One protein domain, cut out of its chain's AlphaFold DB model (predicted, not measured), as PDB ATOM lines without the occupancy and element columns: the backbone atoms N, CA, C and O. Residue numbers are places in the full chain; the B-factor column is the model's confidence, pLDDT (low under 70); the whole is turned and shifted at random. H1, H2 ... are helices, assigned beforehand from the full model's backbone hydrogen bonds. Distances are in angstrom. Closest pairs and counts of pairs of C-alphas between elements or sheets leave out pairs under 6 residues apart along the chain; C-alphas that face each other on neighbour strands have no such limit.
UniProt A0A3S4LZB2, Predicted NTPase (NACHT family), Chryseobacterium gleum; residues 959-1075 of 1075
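AT A GLANCE: This is residues 959 to 1075 of the 1075 residues of the protein "Predicted NTPase (NACHT family)" of Chryseobacterium gleum (UniProt A0A3S4LZB2). What shape do the helices make? The longest helix, H6, makes a corner with H5, as H1 does with H2; H6 meets H1 and H5 runs beside H2, while H4, whose centre is the nearest to the mean of the C-alphas, packs on H1 and H2. H3 folds back on H4 at one end, and H7 is at the other. How large is it? The printed part has 117 residues with seven named helices, H1 to H7 in order, and no named strand: all helix, compact, radius of gyration of the C-alphas 14.4 A, spans 38 by 36 by 23 A.

IN THESE COORDINATES: Where is H6? It holds residues 1041 to 1058, 25.6 A, beginning at C-alpha 1041 (139.380, 151.201, 117.618). Where are the others? H1 is residues 959 to 974, 24.0 A, from C-alpha 959 (142.111, 138.833, 83.975); H2 is 976 to 989, 20.0 A; H3 997 to 1002; H4 1013 to 1023; H5 1031 to 1038; H7 1066 to 1073.

HOW THE PARTS SIT: What touches H6? H1 does, by C-alphas 973 and 1048, 5.8 A, at a steep tilt of 38 degrees; H5 only just touches it, only at the corner, C-alphas 1038 and 1044 being 5.5 A apart. What else touches? H2 and H5 touch at C-alphas 984 and 1031, 6.7 A, at a shallow tilt of 13 degrees, opposite ways; H4 touches H2 at C-alphas 983 and 1015, 6.1 A; H3 and H4, a hairpin, touch at C-alphas 997 and 1023, 5.2 A. H7 touches no helix. Are the backbones helical? Every O i to N i+4 pair is within hydrogen-bond range except in H1, 9 of 12.

THE WHOLE: How far does it reach? C-alphas 1026 and 1066 are farthest apart, 40.4 A; the printed part has no cut and no long link. Where is confidence low? The model has 41 printed residues under 70, among them 959 to 967 and 1054 to 1064.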
ATOM      1  N   VAL A 959     143.142 137.853  83.584       46.31
ATOM      2  CA  VAL A 959     142.111 138.833  83.975       46.31
ATOM      3  C   VAL A 959     141.206 138.365  85.135       46.31
ATOM      4  O   VAL A 959     140.699 139.194  85.881       46.31
ATOM      5  N   GLN A 960     140.990 137.056  85.331       42.94
ATOM      6  CA  GLN A 960     140.063 136.566  86.372       42.94
ATOM      7  C   GLN A 960     140.680 136.503  87.779       42.94
ATOM      8  O   GLN A 960     140.005 136.864  88.738       42.94
ATOM      9  N   GLN A 961     141.947 136.098  87.909       42.72
ATOM     10  CA  GLN A 961     142.637 136.050  89.208       42.72
ATOM     11  C   GLN A 961     142.956 137.459  89.736       42.72
ATOM     12  O   GLN A 961     142.806 137.713  90.932       42.72
ATOM     13  N   ASN A 962     143.284 138.401  88.842       49.75
ATOM     14  CA  ASN A 962     143.585 139.784  89.218       49.75
ATOM     15  C   ASN A 962     142.360 140.533  89.768       49.75
ATOM     16  O   ASN A 962     142.501 141.297  90.717       49.75
ATOM     17  N   ASN A 963     141.155 140.270  89.248       53.78
ATOM     18  CA  ASN A 963     139.931 140.931  89.718       53.78
ATOM     19  C   ASN A 963     139.474 140.426  91.099       53.78
ATOM     20  O   ASN A 963     139.062 141.221  91.940       53.78
ATOM     21  N   GLU A 964     139.573 139.118  91.369       57.00
ATOM     22  CA  GLU A 964     139.242 138.559  92.692       57.00
ATOM     23  C   GLU A 964     140.232 139.014  93.770       57.00
ATOM     24  O   GLU A 964     139.836 139.305  94.902       57.00
ATOM     25  N   TRP A 965     141.519 139.104  93.425       61.19
ATOM     26  CA  TRP A 965     142.538 139.617  94.332       61.19
ATOM     27  C   TRP A 965     142.405 141.125  94.564       61.19
ATOM     28  O   TRP A 965     142.502 141.578  95.705       61.19
ATOM     29  N   ALA A 966     142.124 141.911  93.520       62.12
ATOM     30  CA  ALA A 966     141.844 143.340  93.647       62.12
ATOM     31  C   ALA A 966     140.661 143.595  94.595       62.12
ATOM     32  O   ALA A 966     140.777 144.413  95.505       62.12
ATOM     33  N   GLN A 967     139.576 142.823  94.473       69.75
ATOM     34  CA  GLN A 967     138.426 142.957  95.366       69.75
ATOM     35  C   GLN A 967     138.770 142.606  96.820       69.75
ATOM     36  O   GLN A 967     138.442 143.372  97.722       69.75
ATOM     37  N   LYS A 968     139.492 141.502  97.068       72.44
ATOM     38  CA  LYS A 968     139.943 141.142  98.427       72.44
ATOM     39  C   LYS A 968     140.842 142.217  99.048       72.44
ATOM     40  O   LYS A 968     140.730 142.491 100.242       72.44
ATOM     41  N   ASN A 969     141.709 142.842  98.246       73.06
ATOM     42  CA  ASN A 969     142.563 143.944  98.698       73.06
ATOM     43  C   ASN A 969     141.772 145.187  99.087       73.06
ATOM     44  O   ASN A 969     142.202 145.906  99.983       73.06
ATOM     45  N   THR A 970     140.646 145.445  98.429       77.00
ATOM     46  CA  THR A 970     139.748 146.547  98.778       77.00
ATOM     47  C   THR A 970     138.920 146.200 100.014       77.00
ATOM     48  O   THR A 970     138.848 146.993 100.950       77.00
ATOM     49  N   ASP A 971     138.361 144.989 100.077       81.19
ATOM     50  CA  ASP A 971     137.454 144.552 101.144       81.19
ATOM     51  C   ASP A 971     138.096 144.569 102.538       81.19
ATOM     52  O   ASP A 971     137.420 144.863 103.528       81.19
ATOM     53  N   VAL A 972     139.404 144.304 102.625       83.62
ATOM     54  CA  VAL A 972     140.131 144.286 103.903       83.62
ATOM     55  C   VAL A 972     140.075 145.637 104.628       83.62
ATOM     56  O   VAL A 972     140.035 145.666 105.855       83.62
ATOM     57  N   PHE A 973     139.984 146.755 103.894       82.12
ATOM     58  CA  PHE A 973     139.920 148.100 104.480       82.12
ATOM     59  C   PHE A 973     138.572 148.429 105.132       82.12
ATOM     60  O   PHE A 973     138.493 149.361 105.926       82.12
ATOM     61  N   PHE A 974     137.527 147.651 104.846       82.31
ATOM     62  CA  PHE A 974     136.168 147.869 105.360       82.31
ATOM     63  C   PHE A 974     135.775 146.879 106.461       82.31
ATOM     64  O   PHE A 974     134.651 146.903 106.964       82.31
ATOM     65  N   SER A 975     136.685 145.979 106.845       84.94
ATOM     66  CA  SER A 975     136.423 144.966 107.861       84.94
ATOM     67  C   SER A 975     137.640 144.736 108.744       84.94
ATOM     68  O   SER A 975     138.572 144.011 108.390       84.94
ATOM     69  N   LYS A 976     137.568 145.286 109.961       85.06
ATOM     70  CA  LYS A 976     138.548 145.062 111.033       85.06
ATOM     71  C   LYS A 976     138.844 143.573 111.238       85.06
ATOM     72  O   LYS A 976     140.000 143.195 111.411       85.06
ATOM     73  N   GLU A 977     137.822 142.723 111.168       85.69
ATOM     74  CA  GLU A 977     137.990 141.295 111.448       85.69
ATOM     75  C   GLU A 977     138.599 140.522 110.280       85.69
ATOM     76  O   GLU A 977     139.373 139.600 110.530       85.69
ATOM     77  N   LEU A 978     138.344 140.923 109.027       85.88
ATOM     78  CA  LEU A 978     139.085 140.378 107.879       85.88
ATOM     79  C   LEU A 978     140.558 140.796 107.940       85.88
ATOM     80  O   LEU A 978     141.440 139.971 107.722       85.88
ATOM     81  N   PHE A 979     140.829 142.045 108.325       89.38
ATOM     82  CA  PHE A 979     142.189 142.560 108.486       89.38
ATOM     83  C   PHE A 979     142.981 141.780 109.548       89.38
ATOM     84  O   PHE A 979     144.124 141.390 109.311       89.38
ATOM     85  N   LYS A 980     142.369 141.484 110.706       90.06
ATOM     86  CA  LYS A 980     142.992 140.643 111.746       90.06
ATOM     87  C   LYS A 980     143.239 139.213 111.281       90.06
ATOM     88  O   LYS A 980     144.292 138.658 111.582       90.06
ATOM     89  N   GLN A 981     142.268 138.610 110.595       88.75
ATOM     90  CA  GLN A 981     142.386 137.232 110.114       88.75
ATOM     91  C   GLN A 981     143.542 137.084 109.130       88.75
ATOM     92  O   GLN A 981     144.301 136.129 109.249       88.75
ATOM     93  N   GLU A 982     143.718 138.051 108.232       89.00
ATOM     94  CA  GLU A 982     144.821 138.046 107.274       89.00
ATOM     95  C   GLU A 982     146.188 138.194 107.959       89.00
ATOM     96  O   GLU A 982     147.122 137.464 107.641       89.00
ATOM     97  N   LEU A 983     146.303 139.081 108.959       90.19
ATOM     98  CA  LEU A 983     147.536 139.229 109.743       90.19
ATOM     99  C   LEU A 983     147.906 137.934 110.477       90.19
ATOM    100  O   LEU A 983     149.059 137.517 110.441       90.19
ATOM    101  N   ILE A 984     146.938 137.282 111.127       90.31
ATOM    102  CA  ILE A 984     147.173 136.007 111.822       90.31
ATOM    103  C   ILE A 984     147.556 134.923 110.812       90.31
ATOM    104  O   ILE A 984     148.532 134.207 111.020       90.31
ATOM    105  N   HIS A 985     146.828 134.842 109.695       87.88
ATOM    106  CA  HIS A 985     147.080 133.858 108.651       87.88
ATOM    107  C   HIS A 985     148.496 133.971 108.084       87.88
ATOM    108  O   HIS A 985     149.160 132.949 107.943       87.88
ATOM    109  N   PHE A 986     148.981 135.189 107.832       89.06
ATOM    110  CA  PHE A 986     150.332 135.416 107.327       89.06
ATOM    111  C   PHE A 986     151.415 134.922 108.300       89.06
ATOM    112  O   PHE A 986     152.310 134.172 107.905       89.06
ATOM    113  N   PHE A 987     151.325 135.286 109.584       91.00
ATOM    114  CA  PHE A 987     152.312 134.855 110.583       91.00
ATOM    115  C   PHE A 987     152.281 133.333 110.798       91.00
ATOM    116  O   PHE A 987     153.343 132.707 110.855       91.00
ATOM    117  N   ASP A 988     151.090 132.728 110.842       86.62
ATOM    118  CA  ASP A 988     150.913 131.283 111.029       86.62
ATOM    119  C   ASP A 988     151.369 130.475 109.803       86.62
ATOM    120  O   ASP A 988     152.055 129.460 109.946       86.62
ATOM    121  N   GLN A 989     151.024 130.920 108.588       83.94
ATOM    122  CA  GLN A 989     151.376 130.236 107.336       83.94
ATOM    123  C   GLN A 989     152.891 130.148 107.150       83.94
ATOM    124  O   GLN A 989     153.410 129.118 106.709       83.94
ATOM    125  N   HIS A 990     153.596 131.225 107.485       82.31
ATOM    126  CA  HIS A 990     155.041 131.323 107.310       82.31
ATOM    127  C   HIS A 990     155.826 130.978 108.584       82.31
ATOM    128  O   HIS A 990     157.057 130.994 108.566       82.31
ATOM    129  N   ASN A 991     155.131 130.591 109.660       83.00
ATOM    130  CA  ASN A 991     155.707 130.167 110.935       83.00
ATOM    131  C   ASN A 991     156.660 131.231 111.531       83.00
ATOM    132  O   ASN A 991     157.776 130.923 111.961       83.00
ATOM    133  N   ILE A 992     156.225 132.496 111.495       87.56
ATOM    134  CA  ILE A 992     157.005 133.684 111.867       87.56
ATOM    135  C   ILE A 992     156.735 134.036 113.338       87.56
ATOM    136  O   ILE A 992     155.634 134.448 113.682       87.56
ATOM    137  N   GLU A 993     157.741 133.933 114.216       87.00
ATOM    138  CA  GLU A 993     157.625 134.435 115.604       87.00
ATOM    139  C   GLU A 993     157.823 135.957 115.690       87.00
ATOM    140  O   GLU A 993     157.154 136.641 116.464       87.00
ATOM    141  N   LYS A 994     158.754 136.496 114.895       88.62
ATOM    142  CA  LYS A 994     159.050 137.928 114.782       88.62
ATOM    143  C   LYS A 994     159.338 138.291 113.332       88.62
ATOM    144  O   LYS A 994     160.112 137.603 112.676       88.62
ATOM    145  N   LEU A 995     158.743 139.382 112.869       87.94
ATOM    146  CA  LEU A 995     158.841 139.869 111.499       87.94
ATOM    147  C   LEU A 995     159.710 141.132 111.429       87.94
ATOM    148  O   LEU A 995     159.486 142.061 112.205       87.94
ATOM    149  N   ASP A 996     160.646 141.175 110.479       82.19
ATOM    150  CA  ASP A 996     161.399 142.370 110.076       82.19
ATOM    151  C   ASP A 996     161.091 142.762 108.614       82.19
ATOM    152  O   ASP A 996     160.355 142.066 107.907       82.19
ATOM    153  N   TRP A 997     161.615 143.911 108.166       74.25
ATOM    154  CA  TRP A 997     161.342 144.449 106.828       74.25
ATOM    155  C   TRP A 997     161.866 143.551 105.702       74.25
ATOM    156  O   TRP A 997     161.171 143.347 104.705       74.25
ATOM    157  N   ASP A 998     163.069 142.998 105.857       72.25
ATOM    158  CA  ASP A 998     163.704 142.180 104.823       72.25
ATOM    159  C   ASP A 998     162.948 140.861 104.625       72.25
ATOM    160  O   ASP A 998     162.807 140.393 103.492       72.25
ATOM    161  N   LEU A 999     162.424 140.276 105.706       77.00
ATOM    162  CA  LEU A 999     161.580 139.089 105.659       77.00
ATOM    163  C   LEU A 999     160.197 139.411 105.084       77.00
ATOM    164  O   LEU A 999     159.726 138.689 104.209       77.00
ATOM    165  N   LEU A1000     159.565 140.515 105.498       78.31
ATOM    166  CA  LEU A1000     158.274 140.946 104.947       78.31
ATOM    167  C   LEU A1000     158.357 141.184 103.430       78.31
ATOM    168  O   LEU A1000     157.486 140.744 102.681       78.31
ATOM    169  N   TYR A1001     159.418 141.845 102.962       69.94
ATOM    170  CA  TYR A1001     159.579 142.185 101.549       69.94
ATOM    171  C   TYR A1001     159.778 140.953 100.652       69.94
ATOM    172  O   TYR A1001     159.312 140.950  99.514       69.94
ATOM    173  N   GLN A1002     160.398 139.879 101.159       70.06
ATOM    174  CA  GLN A1002     160.551 138.613 100.420       70.06
ATOM    175  C   GLN A1002     159.209 137.980 100.024       70.06
ATOM    176  O   GLN A1002     159.146 137.244  99.037       70.06
ATOM    177  N   HIS A1003     158.138 138.296 100.754       68.69
ATOM    178  CA  HIS A1003     156.788 137.792 100.503       68.69
ATOM    179  C   HIS A1003     155.938 138.717  99.617       68.69
ATOM    180  O   HIS A1003     154.775 138.425  99.338       68.69
ATOM    181  N   ARG A1004     156.509 139.813  99.100       60.66
ATOM    182  CA  ARG A1004     155.830 140.701  98.150       60.66
ATOM    183  C   ARG A1004     155.959 140.160  96.722       60.66
ATOM    184  O   ARG A1004     156.864 140.534  95.980       60.66
ATOM    185  N   LYS A1005     155.045 139.280  96.315       55.00
ATOM    186  CA  LYS A1005     154.954 138.768  94.937       55.00
ATOM    187  C   LYS A1005     153.853 139.494  94.159       55.00
ATOM    188  O   LYS A1005     152.728 139.602  94.629       55.00
ATOM    189  N   TYR A1006     154.184 139.975  92.961       50.09
ATOM    190  CA  TYR A1006     153.270 140.748  92.110       50.09
ATOM    191  C   TYR A1006     152.270 139.899  91.298       50.09
ATOM    192  O   TYR A1006     151.356 140.483  90.732       50.09
ATOM    193  N   ASP A1007     152.393 138.563  91.297       46.91
ATOM    194  CA  ASP A1007     151.495 137.665  90.541       46.91
ATOM    195  C   ASP A1007     150.865 136.512  91.363       46.91
ATOM    196  O   ASP A1007     149.928 135.880  90.887       46.91
ATOM    197  N   GLU A1008     151.301 136.232  92.599       49.88
ATOM    198  CA  GLU A1008     150.696 135.206  93.476       49.88
ATOM    199  C   GLU A1008     150.896 135.587  94.943       49.88
ATOM    200  O   GLU A1008     151.963 136.040  95.337       49.88
ATOM    201  N   THR A1009     149.865 135.446  95.760       52.34
ATOM    202  CA  THR A1009     149.636 136.392  96.844       52.34
ATOM    203  C   THR A1009     149.787 135.767  98.225       52.34
ATOM    204  O   THR A1009     148.897 135.044  98.668       52.34
ATOM    205  N   ASP A1010     150.898 136.065  98.901       63.03
ATOM    206  CA  ASP A1010     151.158 135.595 100.271       63.03
ATOM    207  C   ASP A1010     150.464 136.464 101.348       63.03
ATOM    208  O   ASP A1010     150.231 135.976 102.450       63.03
ATOM    209  N   ILE A1011     150.120 137.731 101.057       76.31
ATOM    210  CA  ILE A1011     149.407 138.641 101.981       76.31
ATOM    211  C   ILE A1011     148.706 139.793 101.236       76.31
ATOM    212  O   ILE A1011     149.234 140.312 100.249       76.31
ATOM    213  N   LEU A1012     147.527 140.219 101.710       82.25
ATOM    214  CA  LEU A1012     146.799 141.393 101.189       82.25
ATOM    215  C   LEU A1012     147.529 142.733 101.429       82.25
ATOM    216  O   LEU A1012     148.207 142.938 102.436       82.25
ATOM    217  N   ASN A1013     147.309 143.699 100.529       76.88
ATOM    218  CA  ASN A1013     147.986 145.000 100.480       76.88
ATOM    219  C   ASN A1013     147.836 145.825 101.768       76.88
ATOM    220  O   ASN A1013     148.812 146.412 102.221       76.88
ATOM    221  N   GLY A1014     146.640 145.888 102.363       78.38
ATOM    222  CA  GLY A1014     146.419 146.641 103.609       78.38
ATOM    223  C   GLY A1014     147.219 146.082 104.791       78.38
ATOM    224  O   GLY A1014     148.019 146.809 105.380       78.38
ATOM    225  N   PRO A1015     147.067 144.789 105.124       86.38
ATOM    226  CA  PRO A1015     147.895 144.115 106.122       86.38
ATOM    227  C   PRO A1015     149.401 144.221 105.851       86.38
ATOM    228  O   PRO A1015     150.160 144.477 106.784       86.38
ATOM    229  N   PHE A1016     149.833 144.112 104.591       84.19
ATOM    230  CA  PHE A1016     151.232 144.318 104.205       84.19
ATOM    231  C   PHE A1016     151.723 145.735 104.524       84.19
ATOM    232  O   PHE A1016     152.782 145.893 105.126       84.19
ATOM    233  N   GLU A1017     150.964 146.767 104.147       77.50
ATOM    234  CA  GLU A1017     151.296 148.173 104.414       77.50
ATOM    235  C   GLU A1017     151.395 148.457 105.918       77.50
ATOM    236  O   GLU A1017     152.328 149.126 106.361       77.50
ATOM    237  N   LEU A1018     150.504 147.876 106.724       84.06
ATOM    238  CA  LEU A1018     150.575 148.022 108.175       84.06
ATOM    239  C   LEU A1018     151.831 147.354 108.750       84.06
ATOM    240  O   LEU A1018     152.541 147.956 109.553       84.06
ATOM    241  N   LEU A1019     152.141 146.123 108.335       84.62
ATOM    242  CA  LEU A1019     153.361 145.436 108.769       84.62
ATOM    243  C   LEU A1019     154.624 146.166 108.304       84.62
ATOM    244  O   LEU A1019     155.604 146.236 109.052       84.62
ATOM    245  N   ALA A1020     154.590 146.765 107.113       77.31
ATOM    246  CA  ALA A1020     155.653 147.619 106.610       77.31
ATOM    247  C   ALA A1020     155.887 148.791 107.564       77.31
ATOM    248  O   ALA A1020     157.022 149.043 107.956       77.31
ATOM    249  N   ASP A1021     154.821 149.462 108.002       78.62
ATOM    250  CA  ASP A1021     154.907 150.595 108.923       78.62
ATOM    251  C   ASP A1021     155.488 150.204 110.289       78.62
ATOM    252  O   ASP A1021     156.308 150.946 110.837       78.62
ATOM    253  N   PHE A1022     155.138 149.024 110.812       78.94
ATOM    254  CA  PHE A1022     155.681 148.496 112.070       78.94
ATOM    255  C   PHE A1022     157.152 148.073 111.982       78.94
ATOM    256  O   PHE A1022     157.874 148.161 112.976       78.94
ATOM    257  N   THR A1023     157.603 147.625 110.810       78.94
ATOM    258  CA  THR A1023     158.974 147.133 110.593       78.94
ATOM    259  C   THR A1023     159.945 148.227 110.128       78.94
ATOM    260  O   THR A1023     161.156 147.999 110.055       78.94
ATOM    261  N   ARG A1024     159.458 149.458 109.886       69.75
ATOM    262  CA  ARG A1024     160.299 150.621 109.538       69.75
ATOM    263  C   ARG A1024     161.393 150.862 110.582       69.75
ATOM    264  O   ARG A1024     161.138 150.880 111.785       69.75
ATOM    265  N   GLY A1025     162.609 151.140 110.104       58.69
ATOM    266  CA  GLY A1025     163.752 151.517 110.944       58.69
ATOM    267  C   GLY A1025     164.473 150.350 111.632       58.69
ATOM    268  O   GLY A1025     165.010 150.553 112.719       58.69
ATOM    269  N   ASN A1026     164.501 149.164 111.010       61.84
ATOM    270  CA  ASN A1026     165.063 147.906 111.542       61.84
ATOM    271  C   ASN A1026     164.357 147.385 112.808       61.84
ATOM    272  O   ASN A1026     164.990 146.771 113.668       61.84
ATOM    273  N   ASN A1027     163.056 147.648 112.946       68.69
ATOM    274  CA  ASN A1027     162.265 147.149 114.069       68.69
ATOM    275  C   ASN A1027     161.718 145.743 113.775       68.69
ATOM    276  O   ASN A1027     161.288 145.461 112.660       68.69
ATOM    277  N   GLU A1028     161.700 144.885 114.798       88.31
ATOM    278  CA  GLU A1028     161.048 143.571 114.761       88.31
ATOM    279  C   GLU A1028     159.672 143.651 115.430       88.31
ATOM    280  O   GLU A1028     159.543 144.235 116.512       88.31
ATOM    281  N   VAL A1029     158.664 143.013 114.837       86.94
ATOM    282  CA  VAL A1029     157.298 143.006 115.373       86.94
ATOM    283  C   VAL A1029     156.724 141.590 115.492       86.94
ATOM    284  O   VAL A1029     156.971 140.726 114.656       86.94
ATOM    285  N   THR A1030     155.961 141.349 116.558       93.44
ATOM    286  CA  THR A1030     155.184 140.114 116.791       93.44
ATOM    287  C   THR A1030     153.725 140.312 116.391       93.44
ATOM    288  O   THR A1030     153.214 141.437 116.431       93.44
ATOM    289  N   VAL A1031     153.018 139.229 116.058       91.19
ATOM    290  CA  VAL A1031     151.594 139.306 115.698       91.19
ATOM    291  C   VAL A1031     150.756 139.904 116.836       91.19
ATOM    292  O   VAL A1031     149.884 140.732 116.575       91.19
ATOM    293  N   GLU A1032     151.064 139.607 118.110       90.38
ATOM    294  CA  GLU A1032     150.339 140.182 119.250       90.38
ATOM    295  C   GLU A1032     150.500 141.705 119.349       90.38
ATOM    296  O   GLU A1032     149.556 142.400 119.732       90.38
ATOM    297  N   GLN A1033     151.669 142.246 118.989       88.31
ATOM    298  CA  GLN A1033     151.915 143.692 118.998       88.31
ATOM    299  C   GLN A1033     151.115 144.416 117.912       88.31
ATOM    300  O   GLN A1033     150.546 145.476 118.184       88.31
ATOM    301  N   VAL A1034     151.036 143.845 116.707       88.94
ATOM    302  CA  VAL A1034     150.253 144.425 115.603       88.94
ATOM    303  C   VAL A1034     148.761 144.321 115.912       88.94
ATOM    304  O   VAL A1034     148.035 145.306 115.783       88.94
ATOM    305  N   LEU A1035     148.298 143.176 116.424       90.31
ATOM    306  CA  LEU A1035     146.901 143.001 116.827       90.31
ATOM    307  C   LEU A1035     146.505 143.961 117.958       90.31
ATOM    308  O   LEU A1035     145.397 144.492 117.934       90.31
ATOM    309  N   ALA A1036     147.402 144.270 118.899       88.69
ATOM    310  CA  ALA A1036     147.144 145.274 119.934       88.69
ATOM    311  C   ALA A1036     146.953 146.699 119.375       88.69
ATOM    312  O   ALA A1036     146.270 147.513 120.001       88.69
ATOM    313  N   PHE A1037     147.540 147.020 118.216       87.94
ATOM    314  CA  PHE A1037     147.248 148.263 117.494       87.94
ATOM    315  C   PHE A1037     145.905 148.188 116.778       87.94
ATOM    316  O   PHE A1037     145.095 149.097 116.935       87.94
ATOM    317  N   VAL A1038     145.630 147.080 116.085       87.31
ATOM    318  CA  VAL A1038     144.336 146.861 115.427       87.31
ATOM    319  C   VAL A1038     143.187 146.949 116.440       87.31
ATOM    320  O   VAL A1038     142.127 147.475 116.123       87.31
ATOM    321  N   GLU A1039     143.375 146.517 117.691       86.50
ATOM    322  CA  GLU A1039     142.342 146.630 118.732       86.50
ATOM    323  C   GLU A1039     142.093 148.050 119.264       86.50
ATOM    324  O   GLU A1039     141.054 148.278 119.885       86.50
ATOM    325  N   GLN A1040     142.966 149.025 118.993       85.12
ATOM    326  CA  GLN A1040     142.737 150.431 119.346       85.12
ATOM    327  C   GLN A1040     141.772 151.075 118.345       85.12
ATOM    328  O   GLN A1040     142.211 151.736 117.409       85.12
ATOM    329  N   THR A1041     140.467 150.874 118.560       70.62
ATOM    330  CA  THR A1041     139.380 151.201 117.618       70.62
ATOM    331  C   THR A1041     139.541 152.564 116.942       70.62
ATOM    332  O   THR A1041     139.719 152.588 115.733       70.62
ATOM    333  N   ASP A1042     139.626 153.662 117.701       75.75
ATOM    334  CA  ASP A1042     139.703 155.014 117.124       75.75
ATOM    335  C   ASP A1042     140.946 155.215 116.232       75.75
ATOM    336  O   ASP A1042     140.863 155.734 115.125       75.75
ATOM    337  N   LYS A1043     142.123 154.750 116.674       74.94
ATOM    338  CA  LYS A1043     143.379 154.936 115.921       74.94
ATOM    339  C   LYS A1043     143.485 154.034 114.698       74.94
ATOM    340  O   LYS A1043     144.155 154.392 113.732       74.94
ATOM    341  N   PHE A1044     142.905 152.841 114.772       83.50
ATOM    342  CA  PHE A1044     142.918 151.903 113.661       83.50
ATOM    343  C   PHE A1044     141.896 152.301 112.591       83.50
ATOM    344  O   PHE A1044     142.197 152.194 111.406       83.50
ATOM    345  N   GLU A1045     140.735 152.821 112.990       78.81
ATOM    346  CA  GLU A1045     139.753 153.392 112.061       78.81
ATOM    347  C   GLU A1045     140.324 154.610 111.320       78.81
ATOM    348  O   GLU A1045     140.237 154.657 110.093       78.81
ATOM    349  N   ASP A1046     141.023 155.514 112.019       76.25
ATOM    350  CA  ASP A1046     141.738 156.639 111.389       76.25
ATOM    351  C   ASP A1046     142.798 156.166 110.374       76.25
ATOM    352  O   ASP A1046     142.956 156.756 109.298       76.25
ATOM    353  N   TYR A1047     143.527 155.089 110.696       79.50
ATOM    354  CA  TYR A1047     144.516 154.482 109.801       79.50
ATOM    355  C   TYR A1047     143.857 153.908 108.542       79.50
ATOM    356  O   TYR A1047     144.256 154.259 107.434       79.50
ATOM    357  N   LEU A1048     142.814 153.085 108.700       79.88
ATOM    358  CA  LEU A1048     142.075 152.504 107.578       79.88
ATOM    359  C   LEU A1048     141.479 153.586 106.677       79.88
ATOM    360  O   LEU A1048     141.607 153.490 105.459       79.88
ATOM    361  N   PHE A1049     140.883 154.625 107.265       75.62
ATOM    362  CA  PHE A1049     140.303 155.735 106.516       75.62
ATOM    363  C   PHE A1049     141.361 156.497 105.715       75.62
ATOM    364  O   PHE A1049     141.164 156.765 104.531       75.62
ATOM    365  N   THR A1050     142.504 156.813 106.331       70.94
ATOM    366  CA  THR A1050     143.593 157.530 105.653       70.94
ATOM    367  C   THR A1050     144.177 156.696 104.512       70.94
ATOM    368  O   THR A1050     144.275 157.185 103.388       70.94
ATOM    369  N   SER A1051     144.477 155.417 104.757       71.75
ATOM    370  CA  SER A1051     145.011 154.505 103.739       71.75
ATOM    371  C   SER A1051     144.030 154.259 102.591       71.75
ATOM    372  O   SER A1051     144.435 154.198 101.431       71.75
ATOM    373  N   LEU A1052     142.733 154.143 102.888       77.38
ATOM    374  CA  LEU A1052     141.691 153.978 101.878       77.38
ATOM    375  C   LEU A1052     141.514 155.253 101.045       77.38
ATOM    376  O   LEU A1052     141.428 155.175  99.822       77.38
ATOM    377  N   LYS A1053     141.504 156.427 101.687       74.12
ATOM    378  CA  LYS A1053     141.421 157.723 101.007       74.12
ATOM    379  C   LYS A1053     142.583 157.912 100.037       74.12
ATOM    380  O   LYS A1053     142.333 158.229  98.879       74.12
ATOM    381  N   ASP A1054     143.813 157.678 100.489       64.50
ATOM    382  CA  ASP A1054     145.010 157.836  99.659       64.50
ATOM    383  C   ASP A1054     144.965 156.911  98.430       64.50
ATOM    384  O   ASP A1054     145.335 157.327  97.329       64.50
ATOM    385  N   LYS A1055     144.420 155.692  98.580       66.50
ATOM    386  CA  LYS A1055     144.213 154.749  97.469       66.50
ATOM    387  C   LYS A1055     143.140 155.212  96.492       66.50
ATOM    388  O   LYS A1055     143.391 155.221  95.293       66.50
ATOM    389  N   LEU A1056     141.984 155.650  96.990       65.88
ATOM    390  CA  LEU A1056     140.885 156.142  96.152       65.88
ATOM    391  C   LEU A1056     141.245 157.436  95.405       65.88
ATOM    392  O   LEU A1056     140.765 157.651  94.297       65.88
ATOM    393  N   THR A1057     142.101 158.297  95.968       61.53
ATOM    394  CA  THR A1057     142.614 159.473  95.241       61.53
ATOM    395  C   THR A1057     143.745 159.143  94.269       61.53
ATOM    396  O   THR A1057     143.968 159.908  93.333       61.53
ATOM    397  N   GLY A1058     144.476 158.047  94.493       39.81
ATOM    398  CA  GLY A1058     145.616 157.636  93.671       39.81
ATOM    399  C   GLY A1058     145.257 156.761  92.466       39.81
ATOM    400  O   GLY A1058     145.980 156.797  91.473       39.81
ATOM    401  N   ASP A1059     144.156 156.005  92.530       48.88
ATOM    402  CA  ASP A1059     143.693 155.133  91.446       48.88
ATOM    403  C   ASP A1059     142.168 155.257  91.242       48.88
ATOM    404  O   ASP A1059     141.390 154.754  92.059       48.88
ATOM    405  N   PRO A1060     141.710 155.903  90.149       52.12
ATOM    406  CA  PRO A1060     140.288 156.107  89.876       52.12
ATOM    407  C   PRO A1060     139.541 154.820  89.483       52.12
ATOM    408  O   PRO A1060     138.327 154.869  89.295       52.12
ATOM    409  N   ASN A1061     140.235 153.682  89.353       48.12
ATOM    410  CA  ASN A1061     139.647 152.403  88.942       48.12
ATOM    411  C   ASN A1061     139.284 151.477  90.120       48.12
ATOM    412  O   ASN A1061     138.837 150.353  89.891       48.12
ATOM    413  N   ILE A1062     139.479 151.904  91.375       58.34
ATOM    414  CA  ILE A1062     139.077 151.118  92.552       58.34
ATOM    415  C   ILE A1062     137.547 151.156  92.687       58.34
ATOM    416  O   ILE A1062     136.966 152.154  93.114       58.34
ATOM    417  N   GLU A1063     136.881 150.053  92.341       58.94
ATOM    418  CA  GLU A1063     135.430 149.912  92.487       58.94
ATOM    419  C   GLU A1063     135.043 149.561  93.936       58.94
ATOM    420  O   GLU A1063     135.454 148.537  94.485       58.94
ATOM    421  N   LEU A1064     134.210 150.404  94.556       69.00
ATOM    422  CA  LEU A1064     133.597 150.136  95.858       69.00
ATOM    423  C   LEU A1064     132.197 149.552  95.675       69.00
ATOM    424  O   LEU A1064     131.407 150.022  94.854       69.00
ATOM    425  N   ASN A1065     131.845 148.552  96.477       72.31
ATOM    426  CA  ASN A1065     130.485 148.024  96.470       72.31
ATOM    427  C   ASN A1065     129.512 148.951  97.235       72.31
ATOM    428  O   ASN A1065     129.914 149.781  98.047       72.31
ATOM    429  N   GLU A1066     128.201 148.811  97.002       65.69
ATOM    430  CA  GLU A1066     127.174 149.678  97.621       65.69
ATOM    431  C   GLU A1066     127.221 149.683  99.159       65.69
ATOM    432  O   GLU A1066     126.896 150.692  99.775       65.69
ATOM    433  N   MET A1067     127.629 148.579  99.794       68.44
ATOM    434  CA  MET A1067     127.735 148.504 101.254       68.44
ATOM    435  C   MET A1067     128.914 149.344 101.769       68.44
ATOM    436  O   MET A1067     128.762 150.052 102.760       68.44
ATOM    437  N   GLN A1068     130.042 149.324 101.056       75.56
ATOM    438  CA  GLN A1068     131.237 150.128 101.333       75.56
ATOM    439  C   GLN A1068     130.998 151.624 101.087       75.56
ATOM    440  O   GLN A1068     131.388 152.455 101.902       75.56
ATOM    441  N   ILE A1069     130.297 151.971 100.000       73.75
ATOM    442  CA  ILE A1069     129.915 153.359  99.690       73.75
ATOM    443  C   ILE A1069     129.018 153.930 100.795       73.75
ATOM    444  O   ILE A1069     129.237 155.052 101.246       73.75
ATOM    445  N   ASN A1070     128.043 153.151 101.272       69.19
ATOM    446  CA  ASN A1070     127.171 153.580 102.366       69.19
ATOM    447  C   ASN A1070     127.935 153.726 103.692       69.19
ATOM    448  O   ASN A1070     127.702 154.687 104.414       69.19
ATOM    449  N   GLN A1071     128.890 152.834 103.988       68.88
ATOM    450  CA  GLN A1071     129.745 152.955 105.177       68.88
ATOM    451  C   GLN A1071     130.587 154.242 105.188       68.88
ATOM    452  O   GLN A1071     130.800 154.802 106.257       68.88
ATOM    453  N   LEU A1072     131.030 154.728 104.024       68.56
ATOM    454  CA  LEU A1072     131.767 155.996 103.898       68.56
ATOM    455  C   LEU A1072     130.873 157.240 103.946       68.56
ATOM    456  O   LEU A1072     131.377 158.336 104.163       68.56
ATOM    457  N   ALA A1073     129.571 157.099 103.689       58.31
ATOM    458  CA  ALA A1073     128.617 158.206 103.733       58.31
ATOM    459  C   ALA A1073     128.055 158.458 105.147       58.31
ATOM    460  O   ALA A1073     127.580 159.559 105.424       58.31
ATOM    461  N   ASP A1074     128.103 157.441 106.015       49.62
ATOM    462  CA  ASP A1074     127.559 157.464 107.379       49.62
ATOM    463  C   ASP A1074     128.608 157.789 108.473       49.62
ATOM    464  O   ASP A1074     128.220 158.009 109.626       49.62
ATOM    465  N   GLY A1075     129.906 157.817 108.139       48.28
ATOM    466  CA  GLY A1075     131.025 158.178 109.029       48.28
ATOM    467  C   GLY A1075     131.676 159.494 108.628       48.28
ATOM    468  O   GLY A1075     132.070 160.248 109.548       48.28
TER     469      GLY A1075